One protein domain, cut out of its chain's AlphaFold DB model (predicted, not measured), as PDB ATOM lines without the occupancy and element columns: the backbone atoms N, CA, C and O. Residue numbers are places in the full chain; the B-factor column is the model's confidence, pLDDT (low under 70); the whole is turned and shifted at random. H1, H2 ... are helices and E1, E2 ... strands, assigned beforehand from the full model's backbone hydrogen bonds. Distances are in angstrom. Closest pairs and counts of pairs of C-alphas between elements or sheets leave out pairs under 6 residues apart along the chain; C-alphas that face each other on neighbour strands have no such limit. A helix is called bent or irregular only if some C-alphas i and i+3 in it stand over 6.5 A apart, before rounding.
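This is residues 11 to 76 of the 76 residues of the protein "Uncharacterized peptidase Lmo0363" of Aggregatibacter aphrophilus (UniProt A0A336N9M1). A flat, only just loose model has two short parallel strands, E1 and E2, side by side near its middle, with H3 packed on them through its residues 46 to 54. H1 lies at one end, meeting H3 with residues 11 to 14 alone, and residues 19 to 25 stick out; H4 lies at the opposite end and touches no helix. The printed part has 66 residues, with four named helices and two named strands in the order H1 E1 H2 H3 E2 H4, and the class is mostly helix. The sheet's order is E1, E2, parallel. The radius of gyration of the C-alphas is 13.4 A, close to compact, and the C-alphas span 34 by 31 by 15 A.

H1, residues 11 to 22, touches H3, residues 44 to 55, with residues 11 to 14 alone; the closest C-alphas are those of Ala 11 and Ala 49, 5.2 A apart. They run the same way at a steep tilt of 35.0 degrees, only just past shallow. H1 is irregular, with C-alphas 12 and 15 8.6 A apart. E1, residues 29 to 32, and E2, residues 59 to 62, are parallel neighbours at 25 degrees. N 30 and O 59 are 2.8 A apart and N 61 and O 30 are 2.9 A apart, both within hydrogen-bond range. H2, residues 35 to 39, is only just irregular, with C-alphas 36 and 39 6.7 A apart. H2 and H3 are close but not clearly touching; their closest C-alphas, of Gly 37 and Ile 46, are 7.6 A apart. E1, H2, H3 and E2 make a strand-helix-strand unit, two parallel neighbour strands with helices between them in the chain, and its crossover is right-handed. The closest C-alphas of H3 and E2 are those of Gln 54 and Val 60, 6.9 A apart. H4, residues 70 to 75, is apart from H1, E1, H2 and H3. Every O i to N i+4 pair is within hydrogen-bond range in H3 and H4; in H1 6 of 8 are, and in H2 0 of 1, with 1 of 2 O i to N i+3 pairs within range.

H1 begins at C-alpha 11, (-5.961, 94.771, -14.640), and measures 17.2 A from first to last C-alpha. E1 measures 9.4 A, H2 8.3 A, H3 16.6 A and E2 10.0 A. H4 measures 8.9 A and ends at C-alpha 75, (-30.082, 106.591, -24.242).

The C-alphas farthest apart are those of Glu 23 and His 41, at 36.6 A. The printed part has no cut and no long link. Its mean pLDDT is 94.5, and no printed residue is under 70.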
ATOM      1  N   ALA A  11      -7.188  94.077 -15.022       96.81
ATOM      2  CA  ALA A  11      -5.961  94.771 -14.640       96.81
ATOM      3  C   ALA A  11      -4.699  93.906 -14.838       96.81
ATOM      4  O   ALA A  11      -3.643  94.421 -15.193       96.81
ATOM      5  N   GLY A  12      -4.817  92.579 -14.725       97.44
ATOM      6  CA  GLY A  12      -3.707  91.647 -14.942       97.44
ATOM      7  C   GLY A  12      -3.342  91.383 -16.406       97.44
ATOM      8  O   GLY A  12      -2.363  90.686 -16.662       97.44
ATOM      9  N   VAL A  13      -4.104  91.902 -17.376       97.50
ATOM     10  CA  VAL A  13      -3.896  91.625 -18.812       97.50
ATOM     11  C   VAL A  13      -3.715  92.886 -19.661       97.50
ATOM     12  O   VAL A  13      -3.982  92.865 -20.863       97.50
ATOM     13  N   GLU A  14      -3.221  93.975 -19.066       96.75
ATOM     14  CA  GLU A  14      -3.013  95.267 -19.739       96.75
ATOM     15  C   GLU A  14      -2.332  95.134 -21.111       96.75
ATOM     16  O   GLU A  14      -2.830  95.667 -22.101       96.75
ATOM     17  N   ASN A  15      -1.222  94.393 -21.199       96.75
ATOM     18  CA  ASN A  15      -0.477  94.242 -22.453       96.75
ATOM     19  C   ASN A  15      -1.305  93.552 -23.549       96.75
ATOM     20  O   ASN A  15      -1.238  93.943 -24.714       96.75
ATOM     21  N   LEU A  16      -2.122  92.558 -23.183       97.12
ATOM     22  CA  LEU A  16      -3.016  91.885 -24.130       97.12
ATOM     23  C   LEU A  16      -4.114  92.836 -24.608       97.12
ATOM     24  O   LEU A  16      -4.426  92.862 -25.798       97.12
ATOM     25  N   PHE A  17      -4.662  93.649 -23.702       96.06
ATOM     26  CA  PHE A  17      -5.671  94.640 -24.059       96.06
ATOM     27  C   PHE A  17      -5.101  95.748 -24.954       96.06
ATOM     28  O   PHE A  17      -5.725  96.091 -25.954       96.06
ATOM     29  N   ARG A  18      -3.893  96.257 -24.664       94.31
ATOM     30  CA  ARG A  18      -3.189  97.241 -25.511       94.31
ATOM     31  C   ARG A  18      -3.022  96.734 -26.941       94.31
ATOM     32  O   ARG A  18      -3.367  97.455 -27.873       94.31
ATOM     33  N   ASN A  19      -2.565  95.493 -27.105       94.81
ATOM     34  CA  ASN A  19      -2.417  94.874 -28.422       94.81
ATOM     35  C   ASN A  19      -3.776  94.708 -29.117       94.81
ATOM     36  O   ASN A  19      -3.904  95.005 -30.300       94.81
ATOM     37  N   PHE A  20      -4.807  94.296 -28.373       93.31
ATOM     38  CA  PHE A  20      -6.160  94.133 -28.907       93.31
ATOM     39  C   PHE A  20      -6.748  95.438 -29.458       93.31
ATOM     40  O   PHE A  20      -7.407  95.427 -30.498       93.31
ATOM     41  N   ILE A  21      -6.520  96.567 -28.782       91.19
ATOM     42  CA  ILE A  21      -7.050  97.869 -29.210       91.19
ATOM     43  C   ILE A  21      -6.147  98.605 -30.205       91.19
ATOM     44  O   ILE A  21      -6.586  99.601 -30.772       91.19
ATOM     45  N   GLN A  22      -4.908  98.154 -30.425       88.12
ATOM     46  CA  GLN A  22      -3.931  98.851 -31.270       88.12
ATOM     47  C   GLN A  22      -4.407  99.002 -32.722       88.12
ATOM     48  O   GLN A  22      -4.153 100.025 -33.354       88.12
ATOM     49  N   GLU A  23      -5.119  98.004 -33.241       80.50
ATOM     50  CA  GLU A  23      -5.660  98.005 -34.606       80.50
ATOM     51  C   GLU A  23      -7.028  98.705 -34.705       80.50
ATOM     52  O   GLU A  23      -7.604  98.816 -35.788       80.50
ATOM     53  N   GLN A  24      -7.570  99.186 -33.583       80.56
ATOM     54  CA  GLN A  24      -8.914  99.747 -33.505       80.56
ATOM     55  C   GLN A  24      -8.876 101.271 -33.382       80.56
ATOM     56  O   GLN A  24      -8.193 101.841 -32.532       80.56
ATOM     57  N   THR A  25      -9.692 101.957 -34.184       79.25
ATOM     58  CA  THR A  25      -9.974 103.383 -33.973       79.25
ATOM     59  C   THR A  25     -11.091 103.510 -32.940       79.25
ATOM     60  O   THR A  25     -12.269 103.508 -33.285       79.25
ATOM     61  N   LEU A  26     -10.721 103.551 -31.660       79.81
ATOM     62  CA  LEU A  26     -11.674 103.679 -30.557       79.81
ATOM     63  C   LEU A  26     -11.815 105.135 -30.118       79.81
ATOM     64  O   LEU A  26     -10.818 105.836 -29.924       79.81
ATOM     65  N   ALA A  27     -13.053 105.560 -29.863       80.19
ATOM     66  CA  ALA A  27     -13.281 106.716 -29.010       80.19
ATOM     67  C   ALA A  27     -12.649 106.424 -27.640       80.19
ATOM     68  O   ALA A  27     -12.811 105.336 -27.087       80.19
ATOM     69  N   LYS A  28     -11.903 107.382 -27.084       88.69
ATOM     70  CA  LYS A  28     -11.264 107.263 -25.764       88.69
ATOM     71  C   LYS A  28     -12.285 107.450 -24.629       88.69
ATOM     72  O   LYS A  28     -12.072 108.221 -23.695       88.69
ATOM     73  N   GLN A  29     -13.405 106.741 -24.726       94.56
ATOM     74  CA  GLN A  29     -14.514 106.744 -23.782       94.56
ATOM     75  C   GLN A  29     -14.976 105.310 -23.539       94.56
ATOM     76  O   GLN A  29     -15.142 104.533 -24.478       94.56
ATOM     77  N   VAL A  30     -15.174 104.971 -22.270       95.94
ATOM     78  CA  VAL A  30     -15.667 103.673 -21.813       95.94
ATOM     79  C   VAL A  30     -16.892 103.906 -20.944       95.94
ATOM     80  O   VAL A  30     -16.818 104.638 -19.960       95.94
ATOM     81  N   LEU A  31     -17.998 103.252 -21.292       97.06
ATOM     82  CA  LEU A  31     -19.125 103.065 -20.388       97.06
ATOM     83  C   LEU A  31     -18.840 101.827 -19.531       97.06
ATOM     84  O   LEU A  31     -18.738 100.713 -20.045       97.06
ATOM     85  N   PHE A  32     -18.654 102.031 -18.235       97.69
ATOM     86  CA  PHE A  32     -18.255 101.008 -17.282       97.69
ATOM     87  C   PHE A  32     -19.465 100.562 -16.461       97.69
ATOM     88  O   PHE A  32     -20.082 101.380 -15.779       97.69
ATOM     89  N   ILE A  33     -19.791  99.268 -16.508       97.94
ATOM     90  CA  ILE A  33     -20.961  98.688 -15.832       97.94
ATOM     91  C   ILE A  33     -20.487  97.834 -14.641       97.94
ATOM     92  O   ILE A  33     -20.146  96.667 -14.836       97.94
ATOM     93  N   PRO A  34     -20.435  98.385 -13.408       97.62
ATOM     94  CA  PRO A  34     -19.941  97.679 -12.222       97.62
ATOM     95  C   PRO A  34     -20.998  96.793 -11.549       97.62
ATOM     96  O   PRO A  34     -20.695  96.165 -10.542       97.62
ATOM     97  N   THR A  35     -22.228  96.752 -12.067       97.88
ATOM     98  CA  THR A  35     -23.416  96.222 -11.375       97.88
ATOM     99  C   THR A  35     -23.250  94.817 -10.799       97.88
ATOM    100  O   THR A  35     -23.808  94.525  -9.744       97.88
ATOM    101  N   ALA A  36     -22.471  93.944 -11.447       96.56
ATOM    102  CA  ALA A  36     -22.199  92.603 -10.928       96.56
ATOM    103  C   ALA A  36     -21.535  92.627  -9.536       96.56
ATOM    104  O   ALA A  36     -21.814  91.762  -8.718       96.56
ATOM    105  N   GLY A  37     -20.721  93.644  -9.240       96.69
ATOM    106  CA  GLY A  37     -20.057  93.802  -7.946       96.69
ATOM    107  C   GLY A  37     -20.967  94.239  -6.802       96.69
ATOM    108  O   GLY A  37     -20.562  94.134  -5.652       96.69
ATOM    109  N   ASN A  38     -22.193  94.698  -7.076       96.56
ATOM    110  CA  ASN A  38     -23.105  95.204  -6.040       96.56
ATOM    111  C   ASN A  38     -23.458  94.151  -4.974       96.56
ATOM    112  O   ASN A  38     -23.877  94.511  -3.875       96.56
ATOM    113  N   VAL A  39     -23.333  92.864  -5.310       96.50
ATOM    114  CA  VAL A  39     -23.664  91.724  -4.439       96.50
ATOM    115  C   VAL A  39     -22.434  90.937  -3.979       96.50
ATOM    116  O   VAL A  39     -22.577  89.943  -3.271       96.50
ATOM    117  N   GLU A  40     -21.234  91.366  -4.371       94.94
ATOM    118  CA  GLU A  40     -19.982  90.671  -4.080       94.94
ATOM    119  C   GLU A  40     -19.302  91.246  -2.832       94.94
ATOM    120  O   GLU A  40     -19.347  92.445  -2.563       94.94
ATOM    121  N   HIS A  41     -18.622  90.388  -2.066       93.38
ATOM    122  CA  HIS A  41     -17.855  90.820  -0.891       93.38
ATOM    123  C   HIS A  41     -16.480  91.395  -1.248       93.38
ATOM    124  O   HIS A  41     -15.961  92.241  -0.522       93.38
ATOM    125  N   TYR A  42     -15.880  90.915  -2.338       94.12
ATOM    126  CA  TYR A  42     -14.588  91.374  -2.838       94.12
ATOM    127  C   TYR A  42     -14.804  92.099  -4.161       94.12
ATOM    128  O   TYR A  42     -15.334  91.504  -5.098       94.12
ATOM    129  N   VAL A  43     -14.408  93.370  -4.238       96.19
ATOM    130  CA  VAL A  43     -14.698  94.242  -5.390       96.19
ATOM    131  C   VAL A  43     -13.499  95.069  -5.858       96.19
ATOM    132  O   VAL A  43     -13.641  95.853  -6.791       96.19
ATOM    133  N   ASP A  44     -12.307  94.872  -5.291       96.81
ATOM    134  CA  ASP A  44     -11.110  95.669  -5.616       96.81
ATOM    135  C   ASP A  44     -10.767  95.626  -7.117       96.81
ATOM    136  O   ASP A  44     -10.351  96.628  -7.702       96.81
ATOM    137  N   TYR A  45     -11.064  94.505  -7.786       96.06
ATOM    138  CA  TYR A  45     -10.889  94.351  -9.235       96.06
ATOM    139  C   TYR A  45     -11.675  95.384 -10.063       96.06
ATOM    140  O   TYR A  45     -11.322  95.649 -11.215       96.06
ATOM    141  N   ILE A  46     -12.743  95.965  -9.508       97.62
ATOM    142  CA  ILE A  46     -13.542  97.015 -10.144       97.62
ATOM    143  C   ILE A  46     -12.752  98.321 -10.190       97.62
ATOM    144  O   ILE A  46     -12.688  98.969 -11.239       97.62
ATOM    145  N   ASP A  47     -12.142  98.708  -9.071       97.38
ATOM    146  CA  ASP A  47     -11.331  99.923  -8.982       97.38
ATOM    147  C   ASP A  47     -10.047  99.794  -9.801       97.38
ATOM    148  O   ASP A  47      -9.709 100.704 -10.563       97.38
ATOM    149  N   GLU A  48      -9.402  98.631  -9.748       98.06
ATOM    150  CA  GLU A  48      -8.221  98.323 -10.556       98.06
ATOM    151  C   GLU A  48      -8.522  98.391 -12.063       98.06
ATOM    152  O   GLU A  48      -7.748  98.968 -12.833       98.06
ATOM    153  N   ALA A  49      -9.672  97.865 -12.501       98.00
ATOM    154  CA  ALA A  49     -10.077  97.938 -13.902       98.00
ATOM    155  C   ALA A  49     -10.341  99.381 -14.362       98.00
ATOM    156  O   ALA A  49      -9.890  99.776 -15.444       98.00
ATOM    157  N   LYS A  50     -11.033 100.190 -13.545       97.81
ATOM    158  CA  LYS A  50     -11.262 101.618 -13.831       97.81
ATOM    159  C   LYS A  50      -9.940 102.380 -13.932       97.81
ATOM    160  O   LYS A  50      -9.745 103.136 -14.886       97.81
ATOM    161  N   TYR A  51      -9.031 102.144 -12.988       97.69
ATOM    162  CA  TYR A  51      -7.713 102.772 -12.972       97.69
ATOM    163  C   TYR A  51      -6.895 102.423 -14.220       97.69
ATOM    164  O   TYR A  51      -6.266 103.302 -14.820       97.69
ATOM    165  N   LEU A  52      -6.945 101.165 -14.672       97.75
ATOM    166  CA  LEU A  52      -6.277 100.761 -15.906       97.75
ATOM    167  C   LEU A  52      -6.839 101.513 -17.125       97.75
ATOM    168  O   LEU A  52      -6.066 102.060 -17.911       97.75
ATOM    169  N   PHE A  53      -8.164 101.618 -17.276       97.50
ATOM    170  CA  PHE A  53      -8.754 102.400 -18.373       97.50
ATOM    171  C   PHE A  53      -8.293 103.862 -18.366       97.50
ATOM    172  O   PHE A  53      -7.889 104.384 -19.410       97.50
ATOM    173  N   GLN A  54      -8.286 104.503 -17.198       96.81
ATOM    174  CA  GLN A  54      -7.811 105.880 -17.045       96.81
ATOM    175  C   GLN A  54      -6.326 106.015 -17.415       96.81
ATOM    176  O   GLN A  54      -5.957 106.918 -18.167       96.81
ATOM    177  N   THR A  55      -5.486 105.072 -16.979       95.62
ATOM    178  CA  THR A  55      -4.051 105.015 -17.318       95.62
ATOM    179  C   THR A  55      -3.817 104.837 -18.825       95.62
ATOM    180  O   THR A  55      -2.855 105.360 -19.387       95.62
ATOM    181  N   LEU A  56      -4.729 104.149 -19.514       93.94
ATOM    182  CA  LEU A  56      -4.734 103.978 -20.972       93.94
ATOM    183  C   LEU A  56      -5.304 105.189 -21.742       93.94
ATOM    184  O   LEU A  56      -5.424 105.152 -22.979       93.94
ATOM    185  N   GLY A  57      -5.641 106.262 -21.023       94.31
ATOM    186  CA  GLY A  57      -6.154 107.516 -21.562       94.31
ATOM    187  C   GLY A  57      -7.636 107.478 -21.925       94.31
ATOM    188  O   GLY A  57      -8.070 108.298 -22.730       94.31
ATOM    189  N   PHE A  58      -8.405 106.521 -21.399       96.62
ATOM    190  CA  PHE A  58      -9.856 106.510 -21.566       96.62
ATOM    191  C   PHE A  58     -10.528 107.360 -20.486       96.62
ATOM    192  O   PHE A  58     -10.195 107.281 -19.303       96.62
ATOM    193  N   SER A  59     -11.532 108.130 -20.893       96.69
ATOM    194  CA  SER A  59     -12.553 108.630 -19.975       96.69
ATOM    195  C   SER A  59     -13.483 107.481 -19.578       96.69
ATOM    196  O   SER A  59     -13.829 106.641 -20.410       96.69
ATOM    197  N   VAL A  60     -13.858 107.428 -18.302       97.44
ATOM    198  CA  VAL A  60     -14.692 106.359 -17.742       97.44
ATOM    199  C   VAL A  60     -15.993 106.970 -17.237       97.44
ATOM    200  O   VAL A  60     -15.972 107.763 -16.296       97.44
ATOM    201  N   ASP A  61     -17.106 106.601 -17.865       96.69
ATOM    202  CA  ASP A  61     -18.467 106.925 -17.431       96.69
ATOM    203  C   ASP A  61     -19.066 105.698 -16.742       96.69
ATOM    204  O   ASP A  61     -19.011 104.597 -17.288       96.69
ATOM    205  N   ILE A  62     -19.599 105.854 -15.533       96.69
ATOM    206  CA  ILE A  62     -20.081 104.729 -14.725       96.69
ATOM    207  C   ILE A  62     -21.593 104.610 -14.886       96.69
ATOM    208  O   ILE A  62     -22.325 105.572 -14.662       96.69
ATOM    209  N   LEU A  63     -22.061 103.404 -15.204       97.31
ATOM    210  CA  LEU A  63     -23.479 103.083 -15.303       97.31
ATOM    211  C   LEU A  63     -23.802 101.843 -14.476       97.31
ATOM    212  O   LEU A  63     -23.529 100.719 -14.890       97.31
ATOM    213  N   ASP A  64     -24.434 102.045 -13.325       97.00
ATOM    214  CA  ASP A  64     -25.038 100.943 -12.587       97.00
ATOM    215  C   ASP A  64     -26.458 100.674 -13.099       97.00
ATOM    216  O   ASP A  64     -27.409 101.388 -12.767       97.00
ATOM    217  N   ILE A  65     -26.608  99.625 -13.906       97.12
ATOM    218  CA  ILE A  65     -27.886  99.283 -14.537       97.12
ATOM    219  C   ILE A  65     -28.934  98.771 -13.542       97.12
ATOM    220  O   ILE A  65     -30.119  98.826 -13.855       97.12
ATOM    221  N   ALA A  66     -28.546  98.312 -12.345       96.69
ATOM    222  CA  ALA A  66     -29.519  97.910 -11.322       96.69
ATOM    223  C   ALA A  66     -30.222  99.115 -10.684       96.69
ATOM    224  O   ALA A  66     -31.360  99.003 -10.236       96.69
ATOM    225  N   ASN A  67     -29.550 100.268 -10.667       95.44
ATOM    226  CA  ASN A  67     -30.043 101.510 -10.074       95.44
ATOM    227  C   ASN A  67     -30.454 102.550 -11.131       95.44
ATOM    228  O   ASN A  67     -30.755 103.694 -10.790       95.44
ATOM    229  N   THR A  68     -30.488 102.163 -12.411       96.44
ATOM    230  CA  THR A  68     -30.826 103.048 -13.533       96.44
ATOM    231  C   THR A  68     -32.050 102.525 -14.275       96.44
ATOM    232  O   THR A  68     -32.191 101.326 -14.503       96.44
ATOM    233  N   SER A  69     -32.959 103.420 -14.672       96.12
ATOM    234  CA  SER A  69     -34.147 103.025 -15.431       96.12
ATOM    235  C   SER A  69     -33.787 102.562 -16.844       96.12
ATOM    236  O   SER A  69     -32.844 103.057 -17.463       96.12
ATOM    237  N   GLU A  70     -34.589 101.653 -17.398       96.12
ATOM    238  CA  GLU A  70     -34.387 101.138 -18.757       96.12
ATOM    239  C   GLU A  70     -34.387 102.253 -19.818       96.12
ATOM    240  O   GLU A  70     -33.648 102.171 -20.796       96.12
ATOM    241  N   VAL A  71     -35.182 103.311 -19.613       96.25
ATOM    242  CA  VAL A  71     -35.225 104.477 -20.511       96.25
ATOM    243  C   VAL A  71     -33.857 105.153 -20.570       96.25
ATOM    244  O   VAL A  71     -33.326 105.341 -21.658       96.25
ATOM    245  N   VAL A  72     -33.248 105.430 -19.414       93.75
ATOM    246  CA  VAL A  72     -31.934 106.084 -19.337       93.75
ATOM    247  C   VAL A  72     -30.826 105.176 -19.879       93.75
ATOM    248  O   VAL A  72     -29.932 105.652 -20.571       93.75
ATOM    249  N   VAL A  73     -30.882 103.863 -19.618       94.69
ATOM    250  CA  VAL A  73     -29.889 102.902 -20.141       94.69
ATOM    251  C   VAL A  73     -29.904 102.850 -21.670       94.69
ATOM    252  O   VAL A  73     -28.847 102.729 -22.279       94.69
ATOM    253  N   LYS A  74     -31.079 102.954 -22.301       92.50
ATOM    254  CA  LYS A  74     -31.213 102.929 -23.768       92.50
ATOM    255  C   LYS A  74     -30.738 104.209 -24.463       92.50
ATOM    256  O   LYS A  74     -30.579 104.190 -25.680       92.50
ATOM    257  N   GLU A  75     -30.553 105.298 -23.722       92.88
ATOM    258  CA  GLU A  75     -30.082 106.591 -24.242       92.88
ATOM    259  C   GLU A  75     -28.557 106.774 -24.134       92.88
ATOM    260  O   GLU A  75     -28.021 107.739 -24.682       92.88
ATOM    261  N   LYS A  76     -27.867 105.870 -23.429       85.69
ATOM    262  CA  LYS A  76     -26.401 105.815 -23.317       85.69
ATOM    263  C   LYS A  76     -25.774 105.118 -24.523       85.69
ATOM    264  O   LYS A  76     -24.697 105.591 -24.946       85.69
TER     265      LYS A  76